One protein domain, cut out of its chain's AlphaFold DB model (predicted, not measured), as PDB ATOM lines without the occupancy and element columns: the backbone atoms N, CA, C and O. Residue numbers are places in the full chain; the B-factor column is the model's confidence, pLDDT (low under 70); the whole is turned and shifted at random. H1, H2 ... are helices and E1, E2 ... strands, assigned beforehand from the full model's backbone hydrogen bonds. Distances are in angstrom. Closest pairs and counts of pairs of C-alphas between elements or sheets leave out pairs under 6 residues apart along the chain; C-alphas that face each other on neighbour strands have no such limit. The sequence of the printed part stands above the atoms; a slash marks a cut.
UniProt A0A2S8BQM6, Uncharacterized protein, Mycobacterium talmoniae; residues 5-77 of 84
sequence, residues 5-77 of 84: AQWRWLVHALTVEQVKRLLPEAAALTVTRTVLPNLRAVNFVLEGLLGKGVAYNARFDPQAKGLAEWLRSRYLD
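This is residues 5 to 77 of the 84 residues of an uncharacterized protein of Mycobacterium talmoniae (UniProt A0A2S8BQM6). A long two-stranded hairpin, E1 and E2, has two short helices, H1 and H2, packed over one face, H1 towards the turn of the hairpin and H2 towards its open end. The third helix, H3, lies farther off, with Leu 71 close to the end of H2, and the long loop of residues 47 to 64 swings out to make one end of the longest axis, with H1 at the other. The printed part has 73 residues, with three named helices and two named strands in the order H1, H2, E1, E2, H3; the sheet E1 - E2 is antiparallel and the class is mixed, helices and strands, with under half of the residues, 36, in named elements. The whole is only just compact, close to loose, with a radius of gyration of the C-alphas of 13.2 A, and its outline is elongated, spanning 43 by 25 by 20 A.

H1, residues 5 to 13, and H2, residues 16 to 22, meet only through their link. E1, residues 31 to 36, and E2, residues 41 to 46, form a hairpin of antiparallel neighbours at 162 degrees. N 34 and O 43 are within hydrogen-bond range at 2.9 A, as are N 36 and O 41 at 2.8 A. The closest C-alphas of H1 and E2 are those of Val 11 and Val 42, 6.6 A apart; those of H1 and E1 are Val 11 and Val 35, at 7.4 A. The closest C-alphas of H2 and E1 are those of Val 16 and Val 31, at 6.4 A, while H2 and E2 are near each other, with 6 pairs of C-alphas within 10 A. H3, residues 65 to 72, and H2 are close but not clearly touching, with the C-alphas of Leu 22 and Leu 71 closest at 6.7 A, and their lines are about perpendicular at 87 degrees. H3 is apart from H1 and from E1. In H1, H2 and H3 every O i to N i+4 pair is within hydrogen-bond range.

H1 begins at C-alpha 5, (121.277, 147.911, 130.651), and is 12.0 A long; H2 is 9.9 A long. E1 is 16.1 A long and begins at C-alpha 31, (145.984, 143.626, 130.533). E2 is 16.4 A long. H3 is 10.6 A long and ends at C-alpha 72, (135.960, 148.773, 144.125).

The two C-alphas farthest apart are those of Ala 5 and Asn 57, at 42.8 A. The printed part has no cut. The link from E2 to H3, 18 residues, is long. Mean pLDDT of the printed part is 83.1, and residues 51 to 64 are under 70.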
ATOM      1  N   ALA A   5     120.783 146.543 130.785       91.44
ATOM      2  CA  ALA A   5     121.277 147.911 130.651       91.44
ATOM      3  C   ALA A   5     122.472 148.174 131.585       91.44
ATOM      4  O   ALA A   5     123.519 148.629 131.126       91.44
ATOM      5  N   GLN A   6     122.359 147.787 132.862       91.75
ATOM      6  CA  GLN A   6     123.456 147.879 133.836       91.75
ATOM      7  C   GLN A   6     124.674 147.054 133.397       91.75
ATOM      8  O   GLN A   6     125.815 147.496 133.524       91.75
ATOM      9  N   TRP A   7     124.438 145.860 132.845       92.31
ATOM     10  CA  TRP A   7     125.500 145.019 132.296       92.31
ATOM     11  C   TRP A   7     126.198 145.671 131.095       92.31
ATOM     12  O   TRP A   7     127.425 145.758 131.082       92.31
ATOM     13  N   ARG A   8     125.445 146.161 130.103       93.69
ATOM     14  CA  ARG A   8     126.021 146.836 128.929       93.69
ATOM     15  C   ARG A   8     126.848 148.046 129.342       93.69
ATOM     16  O   ARG A   8     127.981 148.176 128.883       93.69
ATOM     17  N   TRP A   9     126.331 148.875 130.250       94.25
ATOM     18  CA  TRP A   9     127.090 150.000 130.789       94.25
ATOM     19  C   TRP A   9     128.405 149.538 131.422       94.25
ATOM     20  O   TRP A   9     129.452 150.050 131.045       94.25
ATOM     21  N   LEU A  10     128.387 148.517 132.287       93.00
ATOM     22  CA  LEU A  10     129.597 148.001 132.939       93.00
ATOM     23  C   LEU A  10     130.666 147.574 131.922       93.00
ATOM     24  O   LEU A  10     131.843 147.898 132.081       93.00
ATOM     25  N   VAL A  11     130.262 146.855 130.870       95.00
ATOM     26  CA  VAL A  11     131.164 146.399 129.801       95.00
ATOM     27  C   VAL A  11     131.813 147.575 129.087       95.00
ATOM     28  O   VAL A  11     133.009 147.517 128.810       95.00
ATOM     29  N   HIS A  12     131.049 148.618 128.773       94.69
ATOM     30  CA  HIS A  12     131.563 149.784 128.057       94.69
ATOM     31  C   HIS A  12     132.350 150.740 128.960       94.69
ATOM     32  O   HIS A  12     133.322 151.332 128.500       94.69
ATOM     33  N   ALA A  13     131.981 150.847 130.237       94.62
ATOM     34  CA  ALA A  13     132.664 151.680 131.219       94.62
ATOM     35  C   ALA A  13     134.034 151.099 131.605       94.62
ATOM     36  O   ALA A  13     135.019 151.829 131.688       94.62
ATOM     37  N   LEU A  14     134.131 149.780 131.807       94.56
ATOM     38  CA  LEU A  14     135.385 149.111 132.156       94.56
ATOM     39  C   LEU A  14     136.099 148.601 130.897       94.56
ATOM     40  O   LEU A  14     135.997 147.431 130.508       94.56
ATOM     41  N   THR A  15     136.853 149.494 130.255       96.12
ATOM     42  CA  THR A  15     137.833 149.140 129.215       96.12
ATOM     43  C   THR A  15     139.200 148.822 129.827       96.12
ATOM     44  O   THR A  15     139.430 149.052 131.015       96.12
ATOM     45  N   VAL A  16     140.133 148.305 129.021       95.69
ATOM     46  CA  VAL A  16     141.523 148.105 129.466       95.69
ATOM     47  C   VAL A  16     142.151 149.435 129.893       95.69
ATOM     48  O   VAL A  16     142.766 149.527 130.951       95.69
ATOM     49  N   GLU A  17     141.943 150.482 129.103       95.25
ATOM     50  CA  GLU A  17     142.440 151.834 129.356       95.25
ATOM     51  C   GLU A  17     141.828 152.419 130.628       95.25
ATOM     52  O   GLU A  17     142.528 153.065 131.406       95.25
ATOM     53  N   GLN A  18     140.531 152.195 130.869       95.00
ATOM     54  CA  GLN A  18     139.899 152.624 132.114       95.00
ATOM     55  C   GLN A  18     140.473 151.867 133.312       95.00
ATOM     56  O   GLN A  18     140.842 152.497 134.297       95.00
ATOM     57  N   VAL A  19     140.620 150.542 133.235       92.81
ATOM     58  CA  VAL A  19     141.209 149.754 134.331       92.81
ATOM     59  C   VAL A  19     142.630 150.220 134.649       92.81
ATOM     60  O   VAL A  19     142.955 150.400 135.819       92.81
ATOM     61  N   LYS A  20     143.453 150.512 133.635       92.19
ATOM     62  CA  LYS A  20     144.798 151.077 133.826       92.19
ATOM     63  C   LYS A  20     144.795 152.474 134.451       92.19
ATOM     64  O   LYS A  20     145.701 152.795 135.212       92.19
ATOM     65  N   ARG A  21     143.789 153.303 134.154       92.25
ATOM     66  CA  ARG A  21     143.607 154.609 134.811       92.25
ATOM     67  C   ARG A  21     143.195 154.463 136.276       92.25
ATOM     68  O   ARG A  21     143.659 155.222 137.118       92.25
ATOM     69  N   LEU A  22     142.340 153.489 136.578       91.19
ATOM     70  CA  LEU A  22     141.844 153.229 137.931       91.19
ATOM     71  C   LEU A  22     142.887 152.549 138.834       91.19
ATOM     72  O   LEU A  22     142.873 152.770 140.050       91.19
ATOM     73  N   LEU A  23     143.787 151.761 138.238       88.94
ATOM     74  CA  LEU A  23     144.878 151.028 138.886       88.94
ATOM     75  C   LEU A  23     146.228 151.424 138.260       88.94
ATOM     76  O   LEU A  23     146.698 150.739 137.346       88.94
ATOM     77  N   PRO A  24     146.869 152.515 138.715       84.69
ATOM     78  CA  PRO A  24     148.104 153.021 138.111       84.69
ATOM     79  C   PRO A  24     149.263 152.008 138.046       84.69
ATOM     80  O   PRO A  24     150.063 152.046 137.115       84.69
ATOM     81  N   GLU A  25     149.343 151.043 138.964       82.69
ATOM     82  CA  GLU A  25     150.328 149.949 138.969       82.69
ATOM     83  C   GLU A  25     150.150 148.995 137.786       82.69
ATOM     84  O   GLU A  25     151.082 148.279 137.422       82.69
ATOM     85  N   ALA A  26     148.964 148.986 137.173       86.44
ATOM     86  CA  ALA A  26     148.667 148.232 135.966       86.44
ATOM     87  C   ALA A  26     149.029 148.988 134.679       86.44
ATOM     88  O   ALA A  26     148.964 148.398 133.599       86.44
ATOM     89  N   ALA A  27     149.400 150.275 134.751       89.12
ATOM     90  CA  ALA A  27     149.587 151.121 133.571       89.12
ATOM     91  C   ALA A  27     150.598 150.524 132.576       89.12
ATOM     92  O   ALA A  27     150.320 150.442 131.375       89.12
ATOM     93  N   ALA A  28     151.724 150.024 133.092       88.50
ATOM     94  CA  ALA A  28     152.787 149.396 132.308       88.50
ATOM     95  C   ALA A  28     152.573 147.893 132.039       88.50
ATOM     96  O   ALA A  28     153.375 147.285 131.338       88.50
ATOM     97  N   LEU A  29     151.522 147.280 132.590       89.94
ATOM     98  CA  LEU A  29     151.298 145.838 132.479       89.94
ATOM     99  C   LEU A  29     150.489 145.471 131.236       89.94
ATOM    100  O   LEU A  29     149.685 146.262 130.728       89.94
ATOM    101  N   THR A  30     150.659 144.235 130.776       92.75
ATOM    102  CA  THR A  30     149.737 143.619 129.821       92.75
ATOM    103  C   THR A  30     148.427 143.318 130.536       92.75
ATOM    104  O   THR A  30     148.411 142.663 131.580       92.75
ATOM    105  N   VAL A  31     147.324 143.824 129.983       93.75
ATOM    106  CA  VAL A  31     145.984 143.626 130.533       93.75
ATOM    107  C   VAL A  31     145.103 142.996 129.469       93.75
ATOM    108  O   VAL A  31     144.807 143.618 128.451       93.75
ATOM    109  N   THR A  32     144.656 141.774 129.735       96.38
ATOM    110  CA  THR A  32     143.722 141.050 128.873       96.38
ATOM    111  C   THR A  32     142.312 141.190 129.423       96.38
ATOM    112  O   THR A  32     142.078 140.953 130.609       96.38
ATOM    113  N   ARG A  33     141.362 141.570 128.563       96.75
ATOM    114  CA  ARG A  33     139.947 141.752 128.909       96.75
ATOM    115  C   ARG A  33     139.090 140.705 128.207       96.75
ATOM    116  O   ARG A  33     139.055 140.662 126.980       96.75
ATOM    117  N   THR A  34     138.326 139.949 128.988       97.50
ATOM    118  CA  THR A  34     137.392 138.933 128.489       97.50
ATOM    119  C   THR A  34     135.978 139.266 128.939       97.50
ATOM    120  O   THR A  34     135.706 139.384 130.132       97.50
ATOM    121  N   VAL A  35     135.059 139.413 127.987       96.62
ATOM    122  CA  VAL A  35     133.632 139.631 128.267       96.62
ATOM    123  C   VAL A  35     132.942 138.272 128.388       96.62
ATOM    124  O   VAL A  35     133.144 137.404 127.543       96.62
ATOM    125  N   LEU A  36     132.118 138.090 129.422       95.56
ATOM    126  CA  LEU A  36     131.386 136.854 129.720       95.56
ATOM    127  C   LEU A  36     129.872 137.151 129.728       95.56
ATOM    128  O   LEU A  36     129.287 137.344 130.798       95.56
ATOM    129  N   PRO A  37     129.212 137.214 128.552       92.25
ATOM    130  CA  PRO A  37     127.832 137.694 128.434       92.25
ATOM    131  C   PRO A  37     126.827 136.879 129.253       92.25
ATOM    132  O   PRO A  37     125.985 137.455 129.936       92.25
ATOM    133  N   ASN A  38     126.973 135.551 129.260       92.38
ATOM    134  CA  ASN A  38     126.074 134.638 129.978       92.38
ATOM    135  C   ASN A  38     126.178 134.765 131.507       92.38
ATOM    136  O   ASN A  38     125.274 134.346 132.220       92.38
ATOM    137  N   LEU A  39     127.271 135.348 132.010       93.06
ATOM    138  CA  LEU A  39     127.486 135.615 133.434       93.06
ATOM    139  C   LEU A  39     127.260 137.090 133.792       93.06
ATOM    140  O   LEU A  39     127.378 137.451 134.961       93.06
ATOM    141  N   ARG A  40     126.968 137.946 132.799       92.50
ATOM    142  CA  ARG A  40     126.940 139.412 132.937       92.50
ATOM    143  C   ARG A  40     128.182 139.935 133.677       92.50
ATOM    144  O   ARG A  40     128.077 140.747 134.599       92.50
ATOM    145  N   ALA A  41     129.354 139.425 133.295       92.25
ATOM    146  CA  ALA A  41     130.625 139.710 133.954       92.25
ATOM    147  C   ALA A  41     131.744 140.027 132.954       92.25
ATOM    148  O   ALA A  41     131.795 139.486 131.851       92.25
ATOM    149  N   VAL A  42     132.674 140.889 133.361       94.38
ATOM    150  CA  VAL A  42     133.920 141.158 132.637       94.38
ATOM    151  C   VAL A  42     135.088 140.705 133.504       94.38
ATOM    152  O   VAL A  42     135.128 140.997 134.697       94.38
ATOM    153  N   ASN A  43     136.015 139.964 132.907       94.38
ATOM    154  CA  ASN A  43     137.218 139.482 133.564       94.38
ATOM    155  C   ASN A  43     138.445 140.221 133.029       94.38
ATOM    156  O   ASN A  43     138.572 140.418 131.817       94.38
ATOM    157  N   PHE A  44     139.357 140.575 133.931       93.38
ATOM    158  CA  PHE A  44     140.631 141.194 133.600       93.38
ATOM    159  C   PHE A  44     141.777 140.350 134.139       93.38
ATOM    160  O   PHE A  44     141.787 139.982 135.312       93.38
ATOM    161  N   VAL A  45     142.759 140.079 133.285       91.94
ATOM    162  CA  VAL A  45     144.013 139.423 133.665       91.94
ATOM    163  C   VAL A  45     145.133 140.441 133.519       91.94
ATOM    164  O   VAL A  45     145.361 140.943 132.422       91.94
ATOM    165  N   LEU A  46     145.788 140.771 134.633       90.56
ATOM    166  CA  LEU A  46     146.887 141.733 134.698       90.56
ATOM    167  C   LEU A  46     148.190 140.954 134.900       90.56
ATOM    168  O   LEU A  46     148.488 140.488 136.002       90.56
ATOM    169  N   GLU A  47     148.949 140.771 133.824       89.19
ATOM    170  CA  GLU A  47     150.151 139.938 133.840       89.19
ATOM    171  C   GLU A  47     151.264 140.582 134.668       89.19
ATOM    172  O   GLU A  47     151.544 141.772 134.553       89.19
ATOM    173  N   GLY A  48     151.906 139.790 135.531       81.50
ATOM    174  CA  GLY A  48     153.027 140.248 136.355       81.50
ATOM    175  C   GLY A  48     152.652 141.167 137.524       81.50
ATOM    176  O   GLY A  48     153.531 141.513 138.314       81.50
ATOM    177  N   LEU A  49     151.371 141.517 137.707       79.50
ATOM    178  CA  LEU A  49     150.939 142.401 138.798       79.50
ATOM    179  C   LEU A  49     151.233 141.810 140.186       79.50
ATOM    180  O   LEU A  49     151.682 142.515 141.094       79.50
ATOM    181  N   LEU A  50     151.040 140.498 140.329       71.56
ATOM    182  CA  LEU A  50     151.348 139.731 141.541       71.56
ATOM    183  C   LEU A  50     152.786 139.172 141.548       71.56
ATOM    184  O   LEU A  50     153.117 138.301 142.353       71.56
ATOM    185  N   GLY A  51     153.659 139.644 140.651       67.50
ATOM    186  CA  GLY A  51     155.010 139.107 140.476       67.50
ATOM    187  C   GLY A  51     155.012 137.681 139.905       67.50
ATOM    188  O   GLY A  51     154.136 137.313 139.126       67.50
ATOM    189  N   LYS A  52     156.000 136.863 140.300       59.47
ATOM    190  CA  LYS A  52     156.109 135.434 139.924       59.47
ATOM    191  C   LYS A  52     155.264 134.497 140.814       59.47
ATOM    192  O   LYS A  52     155.477 133.288 140.797       59.47
ATOM    193  N   GLY A  53     154.332 135.039 141.603       55.56
ATOM    194  CA  GLY A  53     153.527 134.295 142.578       55.56
ATOM    195  C   GLY A  53     154.081 134.334 144.010       55.56
ATOM    196  O   GLY A  53     155.014 135.075 144.315       55.56
ATOM    197  N   VAL A  54     153.494 133.505 144.886       51.56
ATOM    198  CA  VAL A  54     153.661 133.446 146.364       51.56
ATOM    199  C   VAL A  54     155.106 133.326 146.878       51.56
ATOM    200  O   VAL A  54     155.345 133.503 148.066       51.56
ATOM    201  N   ALA A  55     156.069 133.030 146.006       45.00
ATOM    202  CA  ALA A  55     157.475 132.839 146.357       45.00
ATOM    203  C   ALA A  55     158.306 134.138 146.368       45.00
ATOM    204  O   ALA A  55     159.473 134.101 146.755       45.00
ATOM    205  N   TYR A  56     157.749 135.280 145.945       42.66
ATOM    206  CA  TYR A  56     158.449 136.564 146.015       42.66
ATOM    207  C   TYR A  56     157.892 137.413 147.162       42.66
ATOM    208  O   TYR A  56     156.775 137.922 147.113       42.66
ATOM    209  N   ASN A  57     158.704 137.536 148.209       39.72
ATOM    210  CA  ASN A  57     158.396 138.051 149.545       39.72
ATOM    211  C   ASN A  57     158.168 139.584 149.604       39.72
ATOM    212  O   ASN A  57     158.674 140.247 150.504       39.72
ATOM    213  N   ALA A  58     157.477 140.181 148.623       43.50
ATOM    214  CA  ALA A  58     157.475 141.638 148.447       43.50
ATOM    215  C   ALA A  58     156.111 142.317 148.223       43.50
ATOM    216  O   ALA A  58     156.108 143.520 147.965       43.50
ATOM    217  N   ARG A  59     154.950 141.643 148.327       52.06
ATOM    218  CA  ARG A  59     153.655 142.361 148.266       52.06
ATOM    219  C   ARG A  59     152.600 141.881 149.262       52.06
ATOM    220  O   ARG A  59     152.394 140.693 149.467       52.06
ATOM    221  N   PHE A  60     151.903 142.875 149.814       53.41
ATOM    222  CA  PHE A  60     150.911 142.837 150.895       53.41
ATOM    223  C   PHE A  60     149.565 142.172 150.511       53.41
ATOM    224  O   PHE A  60     148.621 142.207 151.294       53.41
ATOM    225  N   ASP A  61     149.453 141.583 149.312       62.72
ATOM    226  CA  ASP A  61     148.210 140.982 148.800       62.72
ATOM    227  C   ASP A  61     148.462 139.876 147.747       62.72
ATOM    228  O   ASP A  61     148.255 140.075 146.546       62.72
ATOM    229  N   PRO A  62     148.919 138.683 148.163       60.19
ATOM    230  CA  PRO A  62     149.224 137.581 147.246       60.19
ATOM    231  C   PRO A  62     147.992 137.005 146.527       60.19
ATOM    232  O   PRO A  62     148.149 136.273 145.554       60.19
ATOM    233  N   GLN A  63     146.774 137.312 146.993       65.94
ATOM    234  CA  GLN A  63     145.519 136.821 146.409       65.94
ATOM    235  C   GLN A  63     144.781 137.877 145.574       65.94
ATOM    236  O   GLN A  63     143.678 137.596 145.110       65.94
ATOM    237  N   ALA A  64     145.353 139.074 145.391       69.50
ATOM    238  CA  ALA A  64     144.681 140.216 144.763       69.50
ATOM    239  C   ALA A  64     143.346 140.624 145.436       69.50
ATOM    240  O   ALA A  64     142.515 141.289 144.813       69.50
ATOM    241  N   LYS A  65     143.103 140.238 146.696       72.75
ATOM    242  CA  LYS A  65     141.867 140.587 147.418       72.75
ATOM    243  C   LYS A  65     141.835 142.069 147.782       72.75
ATOM    244  O   LYS A  65     140.819 142.729 147.588       72.75
ATOM    245  N   GLY A  66     142.957 142.595 148.260       75.06
ATOM    246  CA  GLY A  66     143.150 144.025 148.481       75.06
ATOM    247  C   GLY A  66     143.089 144.822 147.178       75.06
ATOM    248  O   GLY A  66     142.463 145.876 147.143       75.06
ATOM    249  N   LEU A  67     143.646 144.296 146.084       77.69
ATOM    250  CA  LEU A  67     143.555 144.903 144.754       77.69
ATOM    251  C   LEU A  67     142.101 145.004 144.268       77.69
ATOM    252  O   LEU A  67     141.697 146.042 143.743       77.69
ATOM    253  N   ALA A  68     141.316 143.938 144.444       78.31
ATOM    254  CA  ALA A  68     139.911 143.922 144.060       78.31
ATOM    255  C   ALA A  68     139.101 144.960 144.849       78.31
ATOM    256  O   ALA A  68     138.358 145.735 144.245       78.31
ATOM    257  N   GLU A  69     139.285 145.036 146.171       84.19
ATOM    258  CA  GLU A  69     138.642 146.071 146.993       84.19
ATOM    259  C   GLU A  69     139.116 147.476 146.627       84.19
ATOM    260  O   GLU A  69     138.330 148.423 146.603       84.19
ATOM    261  N   TRP A  70     140.386 147.625 146.264       81.62
ATOM    262  CA  TRP A  70     140.915 148.913 145.860       81.62
ATOM    263  C   TRP A  70     140.317 149.408 144.543       81.62
ATOM    264  O   TRP A  70     139.909 150.567 144.466       81.62
ATOM    265  N   LEU A  71     140.154 148.533 143.548       84.69
ATOM    266  CA  LEU A  71     139.392 148.859 142.341       84.69
ATOM    267  C   LEU A  71     137.940 149.225 142.689       84.69
ATOM    268  O   LEU A  71     137.398 150.178 142.136       84.69
ATOM    269  N   ARG A  72     137.330 148.517 143.648       85.44
ATOM    270  CA  ARG A  72     135.960 148.773 144.125       85.44
ATOM    271  C   ARG A  72     135.801 150.105 144.863       85.44
ATOM    272  O   ARG A  72     134.698 150.634 144.909       85.44
ATOM    273  N   SER A  73     136.888 150.641 145.418       87.06
ATOM    274  CA  SER A  73     136.918 151.955 146.075       87.06
ATOM    275  C   SER A  73     136.971 153.133 145.096       87.06
ATOM    276  O   SER A  73     136.932 154.287 145.516       87.06
ATOM    277  N   ARG A  74     137.115 152.867 143.790       88.56
ATOM    278  CA  ARG A  74     137.194 153.911 142.770       88.56
ATOM    279  C   ARG A  74     135.819 154.425 142.381       88.56
ATOM    280  O   ARG A  74     134.855 153.670 142.290       88.56
ATOM    281  N   TYR A  75     135.772 155.717 142.085       88.50
ATOM    282  CA  TYR A  75     134.577 156.384 141.598       88.50
ATOM    283  C   TYR A  75     134.467 156.234 140.079       88.50
ATOM    284  O   TYR A  75     135.453 156.379 139.354       88.50
ATOM    285  N   LEU A  76     133.257 155.933 139.617       88.50
ATOM    286  CA  LEU A  76     132.855 156.022 138.220       88.50
ATOM    287  C   LEU A  76     131.549 156.806 138.161       88.50
ATOM    288  O   LEU A  76     130.680 156.614 139.013       88.50
ATOM    289  N   ASP A  77     131.405 157.623 137.127       90.00
ATOM    290  CA  ASP A  77     130.138 158.273 136.821       90.00
ATOM    291  C   ASP A  77     129.152 157.219 136.310       90.00
ATOM    292  O   ASP A  77     129.380 156.563 135.286       90.00
TER     293      ASP A  77